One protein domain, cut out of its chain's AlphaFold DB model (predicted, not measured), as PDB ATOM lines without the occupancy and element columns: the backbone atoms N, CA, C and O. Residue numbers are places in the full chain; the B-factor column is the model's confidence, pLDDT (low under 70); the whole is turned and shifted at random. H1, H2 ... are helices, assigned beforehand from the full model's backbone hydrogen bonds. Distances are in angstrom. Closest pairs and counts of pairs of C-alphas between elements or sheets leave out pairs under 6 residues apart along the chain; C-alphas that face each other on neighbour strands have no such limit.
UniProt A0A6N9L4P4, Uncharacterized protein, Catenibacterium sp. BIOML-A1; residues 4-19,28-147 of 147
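AT A GLANCE: This is residues 4 to 19 and 28 to 147 of the 147 residues of an uncharacterized protein of Catenibacterium sp. BIOML-A1 (UniProt A0A6N9L4P4). Four long helices, H2 to H5, lie side by side as a bundle with a four-cornered cross-section, and two shorter helices, H1 and H6, cross H3 on its outer side. Residues 51 to 56 stick out past one end of the bundle, and the long link of residues 82 to 98 runs back along it past H5. The 136 printed residues hold six named helices, H1 to H6 in chain order, and no named strand: all helix. The whole is compact, with a radius of gyration of the C-alphas of 14.5 A, and its spans are 48 by 30 by 29 A.

HOW THE PARTS SIT: H1, residues 4 to 15, touches residues 73 to 80 of H3, residues 61 to 81, about perpendicular at 76 degrees; the closest C-alphas, of Tyr 8 and Met 76, are 6.3 A apart. H2, residues 28 to 46, forms a helical hairpin with H3, at a shallow tilt of 19 degrees; C-alphas 36 and 71 are closest at 5.1 A. H4, residues 99 to 116, touches H2, opposite ways at 3 degrees, a shallow tilt, closest at C-alphas 37 and 107, 6.8 A. H5, residues 119 to 135, forms a hairpin with H4, closest at C-alphas 109 and 125, 5.0 A, and touches H3, closest at C-alphas 79 and 122, 7.1 A. H6, residues 140 to 146, touches residues 65 to 69 of H3, the hub, about perpendicular at 90 degrees, closest at C-alphas 69 and 143, 6.4 A. H1 and H4 are apart. Every O i to N i+4 pair is within hydrogen-bond range in H2 to H6, and 7 of 8 in H1.

IN THESE COORDINATES: H1 begins at C-alpha 4, (124.969, 140.736, 175.728), and H6 ends at C-alpha 146, (117.658, 131.494, 167.942). H2 is 26.8 A long, H3 30.2 A, H4 25.4 A and H5 24.2 A.

THE WHOLE: Residues 20 to 27 are not printed, and C-alphas 19 and 28 are 15.9 A apart across this cut. The links H2 to H3 and H3 to H4 are long. The pLDDT is under 70 at residues 4 to 5, 14 to 19, 85 to 96 and 147.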
ATOM      1  N   LEU A   4     123.951 141.773 175.555       68.06
ATOM      2  CA  LEU A   4     124.969 140.736 175.728       68.06
ATOM      3  C   LEU A   4     124.844 139.998 177.067       68.06
ATOM      4  O   LEU A   4     124.933 138.773 177.131       68.06
ATOM      5  N   SER A   5     124.549 140.727 178.146       67.56
ATOM      6  CA  SER A   5     124.274 140.106 179.442       67.56
ATOM      7  C   SER A   5     123.011 139.238 179.398       67.56
ATOM      8  O   SER A   5     122.953 138.239 180.104       67.56
ATOM      9  N   LYS A   6     122.001 139.579 178.580       73.69
ATOM     10  CA  LYS A   6     120.816 138.725 178.379       73.69
ATOM     11  C   LYS A   6     121.177 137.441 177.628       73.69
ATOM     12  O   LYS A   6     120.777 136.377 178.089       73.69
ATOM     13  N   LEU A   7     121.946 137.532 176.537       73.94
ATOM     14  CA  LEU A   7     122.419 136.365 175.775       73.94
ATOM     15  C   LEU A   7     123.221 135.414 176.675       73.94
ATOM     16  O   LEU A   7     122.938 134.220 176.742       73.94
ATOM     17  N   TYR A   8     124.157 135.965 177.451       73.44
ATOM     18  CA  TYR A   8     124.960 135.182 178.385       73.44
ATOM     19  C   TYR A   8     124.106 134.503 179.460       73.44
ATOM     20  O   TYR A   8     124.263 133.312 179.710       73.44
ATOM     21  N   GLN A   9     123.150 135.222 180.058       72.19
ATOM     22  CA  GLN A   9     122.230 134.640 181.041       72.19
ATOM     23  C   GLN A   9     121.340 133.539 180.440       72.19
ATOM     24  O   GLN A   9     121.053 132.557 181.122       72.19
ATOM     25  N   LEU A  10     120.926 133.653 179.171       75.44
ATOM     26  CA  LEU A  10     120.177 132.600 178.473       75.44
ATOM     27  C   LEU A  10     121.005 131.317 178.326       75.44
ATOM     28  O   LEU A  10     120.506 130.235 178.641       75.44
ATOM     29  N   VAL A  11     122.271 131.432 177.911       72.00
ATOM     30  CA  VAL A  11     123.182 130.279 177.811       72.00
ATOM     31  C   VAL A  11     123.464 129.685 179.191       72.00
ATOM     32  O   VAL A  11     123.347 128.474 179.372       72.00
ATOM     33  N   LEU A  12     123.747 130.527 180.190       73.06
ATOM     34  CA  LEU A  12     123.967 130.086 181.568       73.06
ATOM     35  C   LEU A  12     122.785 129.301 182.124       73.06
ATOM     36  O   LEU A  12     122.991 128.255 182.723       73.06
ATOM     37  N   ASN A  13     121.550 129.764 181.924       72.50
ATOM     38  CA  ASN A  13     120.370 129.066 182.433       72.50
ATOM     39  C   ASN A  13     120.245 127.636 181.885       72.50
ATOM     40  O   ASN A  13     119.747 126.772 182.597       72.50
ATOM     41  N   ARG A  14     120.735 127.368 180.667       67.44
ATOM     42  CA  ARG A  14     120.785 126.010 180.096       67.44
ATOM     43  C   ARG A  14     121.935 125.171 180.649       67.44
ATOM     44  O   ARG A  14     121.777 123.971 180.841       67.44
ATOM     45  N   GLU A  15     123.079 125.790 180.922       63.41
ATOM     46  CA  GLU A  15     124.242 125.122 181.526       63.41
ATOM     47  C   GLU A  15     124.047 124.855 183.031       63.41
ATOM     48  O   GLU A  15     124.598 123.902 183.573       63.41
ATOM     49  N   LEU A  16     123.247 125.666 183.730       57.12
ATOM     50  CA  LEU A  16     122.969 125.541 185.167       57.12
ATOM     51  C   LEU A  16     122.105 124.324 185.534       57.12
ATOM     52  O   LEU A  16     122.085 123.939 186.705       57.12
ATOM     53  N   ASP A  17     121.463 123.679 184.555       56.41
ATOM     54  CA  ASP A  17     120.862 122.348 184.718       56.41
ATOM     55  C   ASP A  17     121.933 121.243 184.905       56.41
ATOM     56  O   ASP A  17     121.613 120.099 185.241       56.41
ATOM     57  N   ILE A  18     123.224 121.574 184.746       53.97
ATOM     58  CA  ILE A  18     124.375 120.697 184.992       53.97
ATOM     59  C   ILE A  18     124.904 120.937 186.427       53.97
ATOM     60  O   ILE A  18     125.120 122.084 186.827       53.97
ATOM     61  N   PRO A  19     125.150 119.888 187.245       50.84
ATOM     62  CA  PRO A  19     125.493 120.043 188.662       50.84
ATOM     63  C   PRO A  19     126.707 120.959 188.925       50.84
ATOM     64  O   PRO A  19     127.808 120.730 188.412       50.84
ATOM     65  N   LYS A  28     138.366 119.704 178.222       88.00
ATOM     66  CA  LYS A  28     137.015 120.072 177.776       88.00
ATOM     67  C   LYS A  28     137.023 121.444 177.101       88.00
ATOM     68  O   LYS A  28     136.438 121.579 176.029       88.00
ATOM     69  N   ILE A  29     137.724 122.421 177.679       88.50
ATOM     70  CA  ILE A  29     137.869 123.762 177.095       88.50
ATOM     71  C   ILE A  29     138.574 123.697 175.736       88.50
ATOM     72  O   ILE A  29     138.055 124.248 174.774       88.50
ATOM     73  N   ASP A  30     139.683 122.961 175.612       89.94
ATOM     74  CA  ASP A  30     140.386 122.788 174.332       89.94
ATOM     75  C   ASP A  30     139.462 122.208 173.241       89.94
ATOM     76  O   ASP A  30     139.469 122.685 172.106       89.94
ATOM     77  N   HIS A  31     138.615 121.227 173.577       92.38
ATOM     78  CA  HIS A  31     137.629 120.697 172.627       92.38
ATOM     79  C   HIS A  31     136.553 121.724 172.255       92.38
ATOM     80  O   HIS A  31     136.174 121.794 171.087       92.38
ATOM     81  N   LYS A  32     136.065 122.522 173.214       93.25
ATOM     82  CA  LYS A  32     135.085 123.588 172.950       93.25
ATOM     83  C   LYS A  32     135.660 124.678 172.055       93.25
ATOM     84  O   LYS A  32     134.997 125.078 171.106       93.25
ATOM     85  N   LEU A  33     136.893 125.113 172.315       93.62
ATOM     86  CA  LEU A  33     137.583 126.096 171.481       93.62
ATOM     87  C   LEU A  33     137.806 125.557 170.064       93.62
ATOM     88  O   LEU A  33     137.584 126.279 169.097       93.62
ATOM     89  N   LEU A  34     138.163 124.277 169.915       94.69
ATOM     90  CA  LEU A  34     138.291 123.651 168.597       94.69
ATOM     91  C   LEU A  34     136.944 123.568 167.859       94.69
ATOM     92  O   LEU A  34     136.876 123.877 166.671       94.69
ATOM     93  N   ALA A  35     135.872 123.178 168.556       95.75
ATOM     94  CA  ALA A  35     134.523 123.160 167.994       95.75
ATOM     95  C   ALA A  35     134.077 124.568 167.576       95.75
ATOM     96  O   ALA A  35     133.547 124.746 166.482       95.75
ATOM     97  N   PHE A  36     134.375 125.578 168.395       96.19
ATOM     98  CA  PHE A  36     134.114 126.976 168.075       96.19
ATOM     99  C   PHE A  36     134.860 127.418 166.811       96.19
ATOM    100  O   PHE A  36     134.247 128.001 165.923       96.19
ATOM    101  N   MET A  37     136.153 127.095 166.679       95.56
ATOM    102  CA  MET A  37     136.910 127.399 165.457       95.56
ATOM    103  C   MET A  37     136.243 126.786 164.223       95.56
ATOM    104  O   MET A  37     136.115 127.454 163.202       95.56
ATOM    105  N   GLN A  38     135.764 125.541 164.319       96.38
ATOM    106  CA  GLN A  38     135.023 124.919 163.222       96.38
ATOM    107  C   GLN A  38     133.736 125.688 162.889       96.38
ATOM    108  O   GLN A  38     133.455 125.895 161.711       96.38
ATOM    109  N   CYS A  39     132.979 126.151 163.892       96.06
ATOM    110  CA  CYS A  39     131.807 127.002 163.671       96.06
ATOM    111  C   CYS A  39     132.176 128.297 162.941       96.06
ATOM    112  O   CYS A  39     131.507 128.641 161.976       96.06
ATOM    113  N   VAL A  40     133.267 128.972 163.325       95.88
ATOM    114  CA  VAL A  40     133.745 130.190 162.642       95.88
ATOM    115  C   VAL A  40     134.011 129.924 161.157       95.88
ATOM    116  O   VAL A  40     133.555 130.689 160.306       95.88
ATOM    117  N   TYR A  41     134.704 128.829 160.830       95.12
ATOM    118  CA  TYR A  41     134.979 128.475 159.435       95.12
ATOM    119  C   TYR A  41     133.713 128.091 158.665       95.12
ATOM    120  O   TYR A  41     133.543 128.555 157.542       95.12
ATOM    121  N   ASN A  42     132.800 127.328 159.271       96.12
ATOM    122  CA  ASN A  42     131.525 126.966 158.645       96.12
ATOM    123  C   ASN A  42     130.633 128.198 158.413       96.12
ATOM    124  O   ASN A  42     130.011 128.319 157.363       96.12
ATOM    125  N   THR A  43     130.588 129.146 159.356       95.94
ATOM    126  CA  THR A  43     129.907 130.435 159.168       95.94
ATOM    127  C   THR A  43     130.543 131.213 158.014       95.94
ATOM    128  O   THR A  43     129.830 131.762 157.178       95.94
ATOM    129  N   GLY A  44     131.878 131.228 157.923       94.69
ATOM    130  CA  GLY A  44     132.595 131.839 156.803       94.69
ATOM    131  C   GLY A  44     132.289 131.186 155.453       94.69
ATOM    132  O   GLY A  44     132.156 131.894 154.455       94.69
ATOM    133  N   GLU A  45     132.137 129.860 155.426       94.31
ATOM    134  CA  GLU A  45     131.730 129.095 154.244       94.31
ATOM    135  C   GLU A  45     130.314 129.466 153.800       94.31
ATOM    136  O   GLU A  45     130.108 129.866 152.658       94.31
ATOM    137  N   LEU A  46     129.347 129.384 154.718       94.75
ATOM    138  CA  LEU A  46     127.936 129.660 154.445       94.75
ATOM    139  C   LEU A  46     127.697 131.126 154.066       94.75
ATOM    140  O   LEU A  46     126.850 131.414 153.223       94.75
ATOM    141  N   GLY A  47     128.463 132.042 154.661       93.69
ATOM    142  CA  GLY A  47     128.456 133.467 154.340       93.69
ATOM    143  C   GLY A  47     129.270 133.838 153.096       93.69
ATOM    144  O   GLY A  47     129.356 135.020 152.775       93.69
ATOM    145  N   HIS A  48     129.889 132.866 152.411       93.00
ATOM    146  CA  HIS A  48     130.745 133.066 151.232       93.00
ATOM    147  C   HIS A  48     131.886 134.072 151.441       93.00
ATOM    148  O   HIS A  48     132.323 134.742 150.506       93.00
ATOM    149  N   VAL A  49     132.419 134.154 152.664       92.94
ATOM    150  CA  VAL A  49     133.415 135.162 153.076       92.94
ATOM    151  C   VAL A  49     134.695 135.086 152.247       92.94
ATOM    152  O   VAL A  49     135.295 136.109 151.924       92.94
ATOM    153  N   TYR A  50     135.121 133.877 151.885       89.75
ATOM    154  CA  TYR A  50     136.341 133.632 151.113       89.75
ATOM    155  C   TYR A  50     136.074 133.172 149.670       89.75
ATOM    156  O   TYR A  50     137.024 132.912 148.927       89.75
ATOM    157  N   THR A  51     134.808 133.088 149.246       88.88
ATOM    158  CA  THR A  51     134.410 132.631 147.904       88.88
ATOM    159  C   THR A  51     134.583 133.759 146.878       88.88
ATOM    160  O   THR A  51     133.633 134.284 146.313       88.88
ATOM    161  N   PHE A  52     135.826 134.167 146.609       86.25
ATOM    162  CA  PHE A  52     136.112 135.307 145.720       86.25
ATOM    163  C   PHE A  52     135.862 135.024 144.225       86.25
ATOM    164  O   PHE A  52     135.883 135.946 143.404       86.25
ATOM    165  N   TRP A  53     135.702 133.751 143.854       89.31
ATOM    166  CA  TRP A  53     135.613 133.280 142.467       89.31
ATOM    167  C   TRP A  53     134.187 133.007 141.982       89.31
ATOM    168  O   TRP A  53     134.008 132.813 140.779       89.31
ATOM    169  N   ASP A  54     133.192 132.999 142.869       82.69
ATOM    170  CA  ASP A  54     131.789 132.772 142.519       82.69
ATOM    171  C   ASP A  54     130.936 133.952 142.999       82.69
ATOM    172  O   ASP A  54     131.028 134.378 144.145       82.69
ATOM    173  N   LYS A  55     130.167 134.537 142.077       71.75
ATOM    174  CA  LYS A  55     129.372 135.753 142.313       71.75
ATOM    175  C   LYS A  55     127.878 135.478 142.430       71.75
ATOM    176  O   LYS A  55     127.147 136.377 142.832       71.75
ATOM    177  N   ASP A  56     127.447 134.270 142.079       81.06
ATOM    178  CA  ASP A  56     126.033 133.896 142.023       81.06
ATOM    179  C   ASP A  56     125.645 132.953 143.175       81.06
ATOM    180  O   ASP A  56     124.538 132.406 143.198       81.06
ATOM    181  N   THR A  57     126.544 132.749 144.145       81.81
ATOM    182  CA  THR A  57     126.298 131.836 145.256       81.81
ATOM    183  C   THR A  57     125.245 132.402 146.201       81.81
ATOM    184  O   THR A  57     125.374 133.499 146.746       81.81
ATOM    185  N   GLN A  58     124.174 131.640 146.400       86.06
ATOM    186  CA  GLN A  58     123.129 131.994 147.349       86.06
ATOM    187  C   GLN A  58     123.571 131.640 148.771       86.06
ATOM    188  O   GLN A  58     124.145 130.576 149.013       86.06
ATOM    189  N   VAL A  59     123.287 132.541 149.711       90.06
ATOM    190  CA  VAL A  59     123.474 132.307 151.146       90.06
ATOM    191  C   VAL A  59     122.192 131.697 151.702       90.06
ATOM    192  O   VAL A  59     121.128 132.318 151.626       90.06
ATOM    193  N   ASP A  60     122.291 130.500 152.278       93.12
ATOM    194  CA  ASP A  60     121.232 129.952 153.126       93.12
ATOM    195  C   ASP A  60     121.283 130.657 154.487       93.12
ATOM    196  O   ASP A  60     122.100 130.328 155.347       93.12
ATOM    197  N   GLN A  61     120.424 131.664 154.652       91.69
ATOM    198  CA  GLN A  61     120.395 132.513 155.845       91.69
ATOM    199  C   GLN A  61     120.061 131.731 157.120       91.69
ATOM    200  O   GLN A  61     120.590 132.052 158.180       91.69
ATOM    201  N   ASN A  62     119.241 130.678 157.028       92.38
ATOM    202  CA  ASN A  62     118.879 129.876 158.196       92.38
ATOM    203  C   ASN A  62     120.066 129.020 158.641       92.38
ATOM    204  O   ASN A  62     120.440 129.045 159.809       92.38
ATOM    205  N   ALA A  63     120.705 128.317 157.700       94.31
ATOM    206  CA  ALA A  63     121.888 127.516 158.008       94.31
ATOM    207  C   ALA A  63     123.047 128.384 158.529       94.31
ATOM    208  O   ALA A  63     123.778 127.974 159.438       94.31
ATOM    209  N   LEU A  64     123.211 129.587 157.963       95.44
ATOM    210  CA  LEU A  64     124.188 130.572 158.416       95.44
ATOM    211  C   LEU A  64     123.927 130.987 159.870       95.44
ATOM    212  O   LEU A  64     124.845 130.922 160.691       95.44
ATOM    213  N   LEU A  65     122.687 131.379 160.181       94.88
ATOM    214  CA  LEU A  65     122.288 131.812 161.516       94.88
ATOM    215  C   LEU A  65     122.444 130.688 162.545       94.88
ATOM    216  O   LEU A  65     123.060 130.903 163.585       94.88
ATOM    217  N   ASP A  66     121.974 129.478 162.236       94.25
ATOM    218  CA  ASP A  66     122.083 128.315 163.126       94.25
ATOM    219  C   ASP A  66     123.549 128.008 163.470       94.25
ATOM    220  O   ASP A  66     123.903 127.796 164.633       94.25
ATOM    221  N   THR A  67     124.427 128.038 162.462       96.25
ATOM    222  CA  THR A  67     125.865 127.789 162.642       96.25
ATOM    223  C   THR A  67     126.524 128.887 163.478       96.25
ATOM    224  O   THR A  67     127.363 128.598 164.336       96.25
ATOM    225  N   TYR A  68     126.135 130.144 163.255       95.75
ATOM    226  CA  TYR A  68     126.632 131.285 164.017       95.75
ATOM    227  C   TYR A  68     126.204 131.223 165.493       95.75
ATOM    228  O   TYR A  68     127.018 131.393 166.404       95.75
ATOM    229  N   ILE A  69     124.933 130.917 165.753       93.50
ATOM    230  CA  ILE A  69     124.405 130.799 167.116       93.50
ATOM    231  C   ILE A  69     125.073 129.643 167.859       93.50
ATOM    232  O   ILE A  69     125.372 129.774 169.049       93.50
ATOM    233  N   GLU A  70     125.372 128.535 167.180       94.12
ATOM    234  CA  GLU A  70     126.114 127.432 167.790       94.12
ATOM    235  C   GLU A  70     127.532 127.851 168.208       94.12
ATOM    236  O   GLU A  70     127.959 127.557 169.327       94.12
ATOM    237  N   GLY A  71     128.238 128.621 167.373       94.62
ATOM    238  CA  GLY A  71     129.523 129.211 167.757       94.62
ATOM    239  C   GLY A  71     129.392 130.107 168.993       94.62
ATOM    240  O   GLY A  71     130.119 129.941 169.975       94.62
ATOM    241  N   MET A  72     128.404 131.000 169.013       92.00
ATOM    242  CA  MET A  72     128.154 131.869 170.167       92.00
ATOM    243  C   MET A  72     127.902 131.059 171.452       92.00
ATOM    244  O   MET A  72     128.481 131.362 172.499       92.00
ATOM    245  N   ARG A  73     127.088 129.998 171.376       90.50
ATOM    246  CA  ARG A  73     126.818 129.093 172.506       90.50
ATOM    247  C   ARG A  73     128.093 128.439 173.022       90.50
ATOM    248  O   ARG A  73     128.311 128.429 174.232       90.50
ATOM    249  N   LEU A  74     128.957 127.937 172.140       92.12
ATOM    250  CA  LEU A  74     130.232 127.318 172.521       92.12
ATOM    251  C   LEU A  74     131.167 128.306 173.230       92.12
ATOM    252  O   LEU A  74     131.790 127.952 174.237       92.12
ATOM    253  N   LEU A  75     131.238 129.549 172.750       90.25
ATOM    254  CA  LEU A  75     132.083 130.583 173.346       90.25
ATOM    255  C   LEU A  75     131.564 131.014 174.728       90.25
ATOM    256  O   LEU A  75     132.326 131.062 175.693       90.25
ATOM    257  N   MET A  76     130.251 131.214 174.872       87.25
ATOM    258  CA  MET A  76     129.615 131.517 176.164       87.25
ATOM    259  C   MET A  76     129.686 130.341 177.149       87.25
ATOM    260  O   MET A  76     129.927 130.528 178.341       87.25
ATOM    261  N   SER A  77     129.549 129.110 176.661       86.44
ATOM    262  CA  SER A  77     129.724 127.894 177.460       86.44
ATOM    263  C   SER A  77     131.182 127.723 177.923       86.44
ATOM    264  O   SER A  77     131.446 127.178 178.996       86.44
ATOM    265  N   THR A  78     132.148 128.226 177.149       88.00
ATOM    266  CA  THR A  78     133.558 128.308 177.561       88.00
ATOM    267  C   THR A  78     133.759 129.375 178.639       88.00
ATOM    268  O   THR A  78     134.451 129.118 179.620       88.00
ATOM    269  N   ALA A  79     133.102 130.533 178.516       84.19
ATOM    270  CA  ALA A  79     133.104 131.573 179.546       84.19
ATOM    271  C   ALA A  79     132.615 131.053 180.905       84.19
ATOM    272  O   ALA A  79     133.209 131.351 181.941       84.19
ATOM    273  N   TYR A  80     131.558 130.237 180.888       82.81
ATOM    274  CA  TYR A  80     131.040 129.573 182.081       82.81
ATOM    275  C   TYR A  80     132.047 128.590 182.694       82.81
ATOM    276  O   TYR A  80     132.316 128.668 183.892       82.81
ATOM    277  N   ASP A  81     132.651 127.705 181.889       83.19
ATOM    278  CA  ASP A  81     133.669 126.761 182.381       83.19
ATOM    279  C   ASP A  81     134.896 127.495 182.970       83.19
ATOM    280  O   ASP A  81     135.509 127.007 183.920       83.19
ATOM    281  N   LEU A  82     135.228 128.680 182.443       80.50
ATOM    282  CA  LEU A  82     136.293 129.561 182.937       80.50
ATOM    283  C   LEU A  82     135.902 130.396 184.172       80.50
ATOM    284  O   LEU A  82     136.758 131.096 184.709       80.50
ATOM    285  N   GLN A  83     134.650 130.312 184.640       76.81
ATOM    286  CA  GLN A  83     134.111 131.099 185.763       76.81
ATOM    287  C   GLN A  83     134.238 132.616 185.549       76.81
ATOM    288  O   GLN A  83     134.545 133.377 186.467       76.81
ATOM    289  N   ILE A  84     134.038 133.065 184.309       72.19
ATOM    290  CA  ILE A  84     134.064 134.485 183.962       72.19
ATOM    291  C   ILE A  84     132.645 135.027 184.130       72.19
ATOM    292  O   ILE A  84     131.828 134.949 183.218       72.19
ATOM    293  N   ASP A  85     132.361 135.548 185.324       61.59
ATOM    294  CA  ASP A  85     131.010 135.950 185.741       61.59
ATOM    295  C   ASP A  85     130.518 137.263 185.098       61.59
ATOM    296  O   ASP A  85     129.317 137.546 185.094       61.59
ATOM    297  N   GLU A  86     131.425 138.070 184.538       62.50
ATOM    298  CA  GLU A  86     131.106 139.365 183.933       62.50
ATOM    299  C   GLU A  86     131.658 139.476 182.508       62.50
ATOM    300  O   GLU A  86     132.862 139.624 182.295       62.50
ATOM    301  N   ILE A  87     130.745 139.466 181.537       63.28
ATOM    302  CA  ILE A  87     131.005 139.879 180.158       63.28
ATOM    303  C   ILE A  87     130.646 141.364 180.063       63.28
ATOM    304  O   ILE A  87     129.525 141.769 180.394       63.28
ATOM    305  N   LYS A  88     131.621 142.185 179.670       66.19
ATOM    306  CA  LYS A  88     131.458 143.635 179.528       66.19
ATOM    307  C   LYS A  88     130.620 143.956 178.295       66.19
ATOM    308  O   LYS A  88     130.380 143.108 177.445       66.19
ATOM    309  N   ASN A  89     130.130 145.192 178.224       61.59
ATOM    310  CA  ASN A  89     129.383 145.651 177.060       61.59
ATOM    311  C   ASN A  89     130.233 145.565 175.791       61.59
ATOM    312  O   ASN A  89     131.430 145.827 175.843       61.59
ATOM    313  N   HIS A  90     129.551 145.288 174.684       57.41
ATOM    314  CA  HIS A  90     130.089 145.398 173.341       57.41
ATOM    315  C   HIS A  90     130.660 146.797 173.074       57.41
ATOM    316  O   HIS A  90     129.998 147.796 173.382       57.41
ATOM    317  N   GLU A  91     131.857 146.871 172.496       58.22
ATOM    318  CA  GLU A  91     132.368 148.100 171.886       58.22
ATOM    319  C   GLU A  91     131.771 148.259 170.478       58.22
ATOM    320  O   GLU A  91     131.681 147.289 169.723       58.22
ATOM    321  N   GLU A  92     131.325 149.474 170.127       55.22
ATOM    322  CA  GLU A  92     130.782 149.783 168.795       55.22
ATOM    323  C   GLU A  92     131.708 149.259 167.686       55.22
ATOM    324  O   GLU A  92     132.932 149.343 167.808       55.22
ATOM    325  N   MET A  93     131.120 148.730 166.600       57.78
ATOM    326  CA  MET A  93     131.872 148.237 165.442       57.78
ATOM    327  C   MET A  93     132.955 149.243 165.034       57.78
ATOM    328  O   MET A  93     132.617 150.388 164.709       57.78
ATOM    329  N   PRO A  94     134.239 148.847 164.976       56.31
ATOM    330  CA  PRO A  94     135.238 149.685 164.344       56.31
ATOM    331  C   PRO A  94     134.812 149.922 162.891       56.31
ATOM    332  O   PRO A  94     134.488 148.985 162.155       56.31
ATOM    333  N   GLU A  95     134.767 151.187 162.467       53.03
ATOM    334  CA  GLU A  95     134.436 151.519 161.083       53.03
ATOM    335  C   GLU A  95     135.382 150.771 160.121       53.03
ATOM    336  O   GLU A  95     136.603 150.922 160.196       53.03
ATOM    337  N   LYS A  96     134.801 150.043 159.152       58.56
ATOM    338  CA  LYS A  96     135.465 149.444 157.971       58.56
ATOM    339  C   LYS A  96     136.331 148.189 158.186       58.56
ATOM    340  O   LYS A  96     137.365 148.058 157.530       58.56
ATOM    341  N   SER A  97     135.906 147.218 158.991       75.25
ATOM    342  CA  SER A  97     136.510 145.872 158.947       75.25
ATOM    343  C   SER A  97     135.804 144.976 157.921       75.25
ATOM    344  O   SER A  97     134.577 144.891 157.915       75.25
ATOM    345  N   SER A  98     136.559 144.327 157.027       88.69
ATOM    346  CA  SER A  98     135.988 143.348 156.093       88.69
ATOM    347  C   SER A  98     135.670 142.032 156.813       88.69
ATOM    348  O   SER A  98     136.345 141.680 157.779       88.69
ATOM    349  N   SER A  99     134.685 141.265 156.332       90.50
ATOM    350  CA  SER A  99     134.355 139.944 156.898       90.50
ATOM    351  C   SER A  99     135.544 138.976 156.873       90.50
ATOM    352  O   SER A  99     135.666 138.131 157.755       90.50
ATOM    353  N   VAL A 100     136.451 139.122 155.898       92.75
ATOM    354  CA  VAL A 100     137.693 138.338 155.815       92.75
ATOM    355  C   VAL A 100     138.645 138.703 156.954       92.75
ATOM    356  O   VAL A 100     139.158 137.812 157.629       92.75
ATOM    357  N   ASP A 101     138.860 139.999 157.198       92.69
ATOM    358  CA  ASP A 101     139.728 140.465 158.286       92.69
ATOM    359  C   ASP A 101     139.171 140.050 159.652       92.69
ATOM    360  O   ASP A 101     139.921 139.599 160.514       92.69
ATOM    361  N   LEU A 102     137.849 140.144 159.826       93.31
ATOM    362  CA  LEU A 102     137.155 139.717 161.041       93.31
ATOM    363  C   LEU A 102     137.289 138.209 161.271       93.31
ATOM    364  O   LEU A 102     137.592 137.795 162.385       93.31
ATOM    365  N   LEU A 103     137.161 137.385 160.227       94.31
ATOM    366  CA  LEU A 103     137.364 135.939 160.343       94.31
ATOM    367  C   LEU A 103     138.795 135.602 160.793       94.31
ATOM    368  O   LEU A 103     138.985 134.731 161.646       94.31
ATOM    369  N   PHE A 104     139.814 136.288 160.263       93.94
ATOM    370  CA  PHE A 104     141.189 136.120 160.745       93.94
ATOM    371  C   PHE A 104     141.362 136.595 162.188       93.94
ATOM    372  O   PHE A 104     142.046 135.924 162.962       93.94
ATOM    373  N   LYS A 105     140.734 137.717 162.548       94.31
ATOM    374  CA  LYS A 105     140.804 138.292 163.892       94.31
ATOM    375  C   LYS A 105     140.222 137.339 164.937       94.31
ATOM    376  O   LYS A 105     140.967 136.903 165.805       94.31
ATOM    377  N   VAL A 106     138.994 136.857 164.724       95.06
ATOM    378  CA  VAL A 106     138.347 135.856 165.590       95.06
ATOM    379  C   VAL A 106     139.231 134.619 165.772       95.06
ATOM    380  O   VAL A 106     139.386 134.113 166.881       95.06
ATOM    381  N   ASN A 107     139.860 134.122 164.703       92.00
ATOM    382  CA  ASN A 107     140.780 132.988 164.818       92.00
ATOM    383  C   ASN A 107     141.993 133.299 165.708       92.00
ATOM    384  O   ASN A 107     142.401 132.450 166.503       92.00
ATOM    385  N   GLN A 108     142.569 134.494 165.585       94.25
ATOM    386  CA  GLN A 108     143.671 134.929 166.438       94.25
ATOM    387  C   GLN A 108     143.232 135.048 167.903       94.25
ATOM    388  O   GLN A 108     143.948 134.567 168.784       94.25
ATOM    389  N   ASP A 109     142.051 135.603 168.168       93.88
ATOM    390  CA  ASP A 109     141.542 135.781 169.532       93.88
ATOM    391  C   ASP A 109     141.323 134.445 170.239       93.88
ATOM    392  O   ASP A 109     141.606 134.314 171.429       93.88
ATOM    393  N   ILE A 110     140.906 133.409 169.507       92.94
ATOM    394  CA  ILE A 110     140.751 132.060 170.068       92.94
ATOM    395  C   ILE A 110     142.092 131.422 170.416       92.94
ATOM    396  O   ILE A 110     142.209 130.771 171.459       92.94
ATOM    397  N   LEU A 111     143.124 131.627 169.596       93.50
ATOM    398  CA  LEU A 111     144.474 131.173 169.931       93.50
ATOM    399  C   LEU A 111     145.015 131.915 171.159       93.50
ATOM    400  O   LEU A 111     145.615 131.297 172.042       93.50
ATOM    401  N   ASP A 112     144.765 133.218 171.253       92.31
ATOM    402  CA  ASP A 112     145.143 134.032 172.403       92.31
ATOM    403  C   ASP A 112     144.394 133.605 173.678       92.31
ATOM    404  O   ASP A 112     145.011 133.443 174.737       92.31
ATOM    405  N   LEU A 113     143.083 133.363 173.579       90.00
ATOM    406  CA  LEU A 113     142.244 132.864 174.667       90.00
ATOM    407  C   LEU A 113     142.723 131.493 175.145       90.00
ATOM    408  O   LEU A 113     142.859 131.285 176.348       90.00
ATOM    409  N   ARG A 114     143.055 130.583 174.227       89.62
ATOM    410  CA  ARG A 114     143.616 129.267 174.556       89.62
ATOM    411  C   ARG A 114     144.938 129.360 175.325       89.62
ATOM    412  O   ARG A 114     145.219 128.524 176.181       89.62
ATOM    413  N   ASN A 115     145.765 130.358 175.019       86.81
ATOM    414  CA  ASN A 115     147.076 130.525 175.648       86.81
ATOM    415  C   ASN A 115     147.013 131.239 177.009       86.81
ATOM    416  O   ASN A 115     147.919 131.059 177.824       86.81
ATOM    417  N   GLY A 116     145.984 132.058 177.254       82.44
ATOM    418  CA  GLY A 116     145.911 132.923 178.435       82.44
ATOM    419  C   GLY A 116     144.713 132.711 179.361       82.44
ATOM    420  O   GLY A 116     144.778 133.153 180.506       82.44
ATOM    421  N   TYR A 117     143.633 132.082 178.886       81.19
ATOM    422  CA  TYR A 117     142.359 131.872 179.595       81.19
ATOM    423  C   TYR A 117     141.864 133.103 180.371       81.19
ATOM    424  O   TYR A 117     141.336 132.986 181.477       81.19
ATOM    425  N   SER A 118     142.086 134.303 179.828       82.62
ATOM    426  CA  SER A 118     141.805 135.542 180.546       82.62
ATOM    427  C   SER A 118     140.427 136.103 180.177       82.62
ATOM    428  O   SER A 118     140.021 136.008 179.015       82.62
ATOM    429  N   PRO A 119     139.728 136.759 181.124       81.06
ATOM    430  CA  PRO A 119     138.460 137.434 180.845       81.06
ATOM    431  C   PRO A 119     138.547 138.463 179.719       81.06
ATOM    432  O   PRO A 119     137.612 138.613 178.945       81.06
ATOM    433  N   ILE A 120     139.686 139.153 179.613       83.69
ATOM    434  CA  ILE A 120     139.919 140.161 178.574       83.69
ATOM    435  C   ILE A 120     139.974 139.487 177.203       83.69
ATOM    436  O   ILE A 120     139.274 139.911 176.299       83.69
ATOM    437  N   LYS A 121     140.722 138.385 177.066       88.62
ATOM    438  CA  LYS A 121     140.819 137.658 175.792       88.62
ATOM    439  C   LYS A 121     139.506 137.016 175.366       88.62
ATOM    440  O   LYS A 121     139.234 136.913 174.178       88.62
ATOM    441  N   LEU A 122     138.692 136.595 176.328       87.06
ATOM    442  CA  LEU A 122     137.347 136.119 176.039       87.06
ATOM    443  C   LEU A 122     136.449 137.261 175.542       87.06
ATOM    444  O   LEU A 122     135.689 137.056 174.603       87.06
ATOM    445  N   GLN A 123     136.528 138.434 176.176       84.62
ATOM    446  CA  GLN A 123     135.778 139.611 175.748       84.62
ATOM    447  C   GLN A 123     136.165 140.011 174.321       84.62
ATOM    448  O   GLN A 123     135.274 140.159 173.494       84.62
ATOM    449  N   ASP A 124     137.469 140.086 174.032       87.88
ATOM    450  CA  ASP A 124     137.991 140.371 172.692       87.88
ATOM    451  C   ASP A 124     137.402 139.376 171.668       87.88
ATOM    452  O   ASP A 124     136.788 139.782 170.683       87.88
ATOM    453  N   ALA A 125     137.466 138.069 171.965       91.44
ATOM    454  CA  ALA A 125     136.919 137.024 171.098       91.44
ATOM    455  C   ALA A 125     135.398 137.134 170.890       91.44
ATOM    456  O   ALA A 125     134.905 136.852 169.800       91.44
ATOM    457  N   LEU A 126     134.639 137.508 171.926       89.25
ATOM    458  CA  LEU A 126     133.193 137.714 171.827       89.25
ATOM    459  C   LEU A 126     132.870 138.926 170.957       89.25
ATOM    460  O   LEU A 126     132.041 138.816 170.059       89.25
ATOM    461  N   ASP A 127     133.524 140.057 171.205       88.19
ATOM    462  CA  ASP A 127     133.283 141.297 170.469       88.19
ATOM    463  C   ASP A 127     133.617 141.144 168.988       88.19
ATOM    464  O   ASP A 127     132.795 141.484 168.134       88.19
ATOM    465  N   ASP A 128     134.755 140.525 168.682       91.81
ATOM    466  CA  ASP A 128     135.164 140.273 167.304       91.81
ATOM    467  C   ASP A 128     134.274 139.234 166.614       91.81
ATOM    468  O   ASP A 128     133.988 139.352 165.418       91.81
ATOM    469  N   TYR A 129     133.740 138.260 167.360       93.69
ATOM    470  CA  TYR A 129     132.752 137.324 166.827       93.69
ATOM    471  C   TYR A 129     131.386 137.981 166.571       93.69
ATOM    472  O   TYR A 129     130.709 137.644 165.593       93.69
ATOM    473  N   PHE A 130     130.980 138.958 167.384       90.69
ATOM    474  CA  PHE A 130     129.800 139.779 167.101       90.69
ATOM    475  C   PHE A 130     130.006 140.654 165.872       90.69
ATOM    476  O   PHE A 130     129.170 140.630 164.971       90.69
ATOM    477  N   HIS A 131     131.141 141.350 165.769       90.75
ATOM    478  CA  HIS A 131     131.475 142.130 164.574       90.75
ATOM    479  C   HIS A 131     131.483 141.260 163.318       90.75
ATOM    480  O   HIS A 131     130.971 141.685 162.280       90.75
ATOM    481  N   PHE A 132     131.995 140.030 163.411       93.69
ATOM    482  CA  PHE A 132     131.927 139.066 162.320       93.69
ATOM    483  C   PHE A 132     130.478 138.751 161.927       93.69
ATOM    484  O   PHE A 132     130.143 138.881 160.751       93.69
ATOM    485  N   GLY A 133     129.603 138.440 162.889       92.75
ATOM    486  CA  GLY A 133     128.171 138.229 162.646       92.75
ATOM    487  C   GLY A 133     127.486 139.432 161.986       92.75
ATOM    488  O   GLY A 133     126.820 139.275 160.961       92.75
ATOM    489  N   PHE A 134     127.731 140.647 162.489       90.88
ATOM    490  CA  PHE A 134     127.182 141.877 161.904       90.88
ATOM    491  C   PHE A 134     127.653 142.099 160.468       90.88
ATOM    492  O   PHE A 134     126.872 142.529 159.620       90.88
ATOM    493  N   SER A 135     128.910 141.760 160.160       91.31
ATOM    494  CA  SER A 135     129.444 141.854 158.797       91.31
ATOM    495  C   SER A 135     128.723 140.936 157.801       91.31
ATOM    496  O   SER A 135     128.735 141.205 156.602       91.31
ATOM    497  N   LEU A 136     128.073 139.879 158.299       91.50
ATOM    498  CA  LEU A 136     127.281 138.927 157.519       91.50
ATOM    499  C   LEU A 136     125.784 139.265 157.507       91.50
ATOM    500  O   LEU A 136     125.002 138.544 156.896       91.50
ATOM    501  N   GLY A 137     125.382 140.364 158.154       90.19
ATOM    502  CA  GLY A 137     123.987 140.793 158.242       90.19
ATOM    503  C   GLY A 137     123.182 140.138 159.366       90.19
ATOM    504  O   GLY A 137     121.970 140.327 159.398       90.19
ATOM    505  N   ILE A 138     123.824 139.409 160.285       91.00
ATOM    506  CA  ILE A 138     123.168 138.827 161.465       91.00
ATOM    507  C   ILE A 138     122.985 139.921 162.511       91.00
ATOM    508  O   ILE A 138     123.954 140.580 162.876       91.00
ATOM    509  N   THR A 139     121.772 140.114 163.019       88.06
ATOM    510  CA  THR A 139     121.456 141.138 164.024       88.06
ATOM    511  C   THR A 139     121.352 140.553 165.435       88.06
ATOM    512  O   THR A 139     121.252 139.342 165.618       88.06
ATOM    513  N   PHE A 140     121.350 141.411 166.461       83.12
ATOM    514  CA  PHE A 140     121.114 140.965 167.840       83.12
ATOM    515  C   PHE A 140     119.734 140.324 168.036       83.12
ATOM    516  O   PHE A 140     119.613 139.394 168.834       83.12
ATOM    517  N   ASP A 141     118.713 140.788 167.313       84.00
ATOM    518  CA  ASP A 141     117.369 140.212 167.389       84.00
ATOM    519  C   ASP A 141     117.373 138.763 166.875       84.00
ATOM    520  O   ASP A 141     116.861 137.875 167.558       84.00
ATOM    521  N   ASP A 142     118.067 138.491 165.763       85.62
ATOM    522  CA  ASP A 142     118.225 137.129 165.225       85.62
ATOM    523  C   ASP A 142     118.916 136.196 166.238       85.62
ATOM    524  O   ASP A 142     118.524 135.041 166.428       85.62
ATOM    525  N   MET A 143     119.934 136.710 166.938       84.25
ATOM    526  CA  MET A 143     120.662 135.964 167.970       84.25
ATOM    527  C   MET A 143     119.785 135.648 169.189       84.25
ATOM    528  O   MET A 143     119.923 134.579 169.783       84.25
ATOM    529  N   LEU A 144     118.906 136.575 169.583       80.50
ATOM    530  CA  LEU A 144     117.986 136.394 170.706       80.50
ATOM    531  C   LEU A 144     116.885 135.380 170.388       80.50
ATOM    532  O   LEU A 144     116.511 134.611 171.271       80.50
ATOM    533  N   GLU A 145     116.367 135.376 169.160       82.56
ATOM    534  CA  GLU A 145     115.330 134.431 168.736       82.56
ATOM    535  C   GLU A 145     115.854 132.998 168.617       82.56
ATOM    536  O   GLU A 145     115.149 132.052 168.976       82.56
ATOM    537  N   GLY A 146     117.086 132.825 168.132       74.06
ATOM    538  CA  GLY A 146     117.658 131.494 167.942       74.06
ATOM    539  C   GLY A 146     118.358 130.908 169.172       74.06
ATOM    540  O   GLY A 146     118.691 129.719 169.154       74.06
ATOM    541  N   LEU A 147     118.582 131.688 170.243       67.81
ATOM    542  CA  LEU A 147     119.145 131.178 171.499       67.81
ATOM    543  C   LEU A 147     118.153 130.319 172.260       67.81
ATOM    544  O   LEU A 147     118.416 129.099 172.205       67.81
TER     545      LEU A 147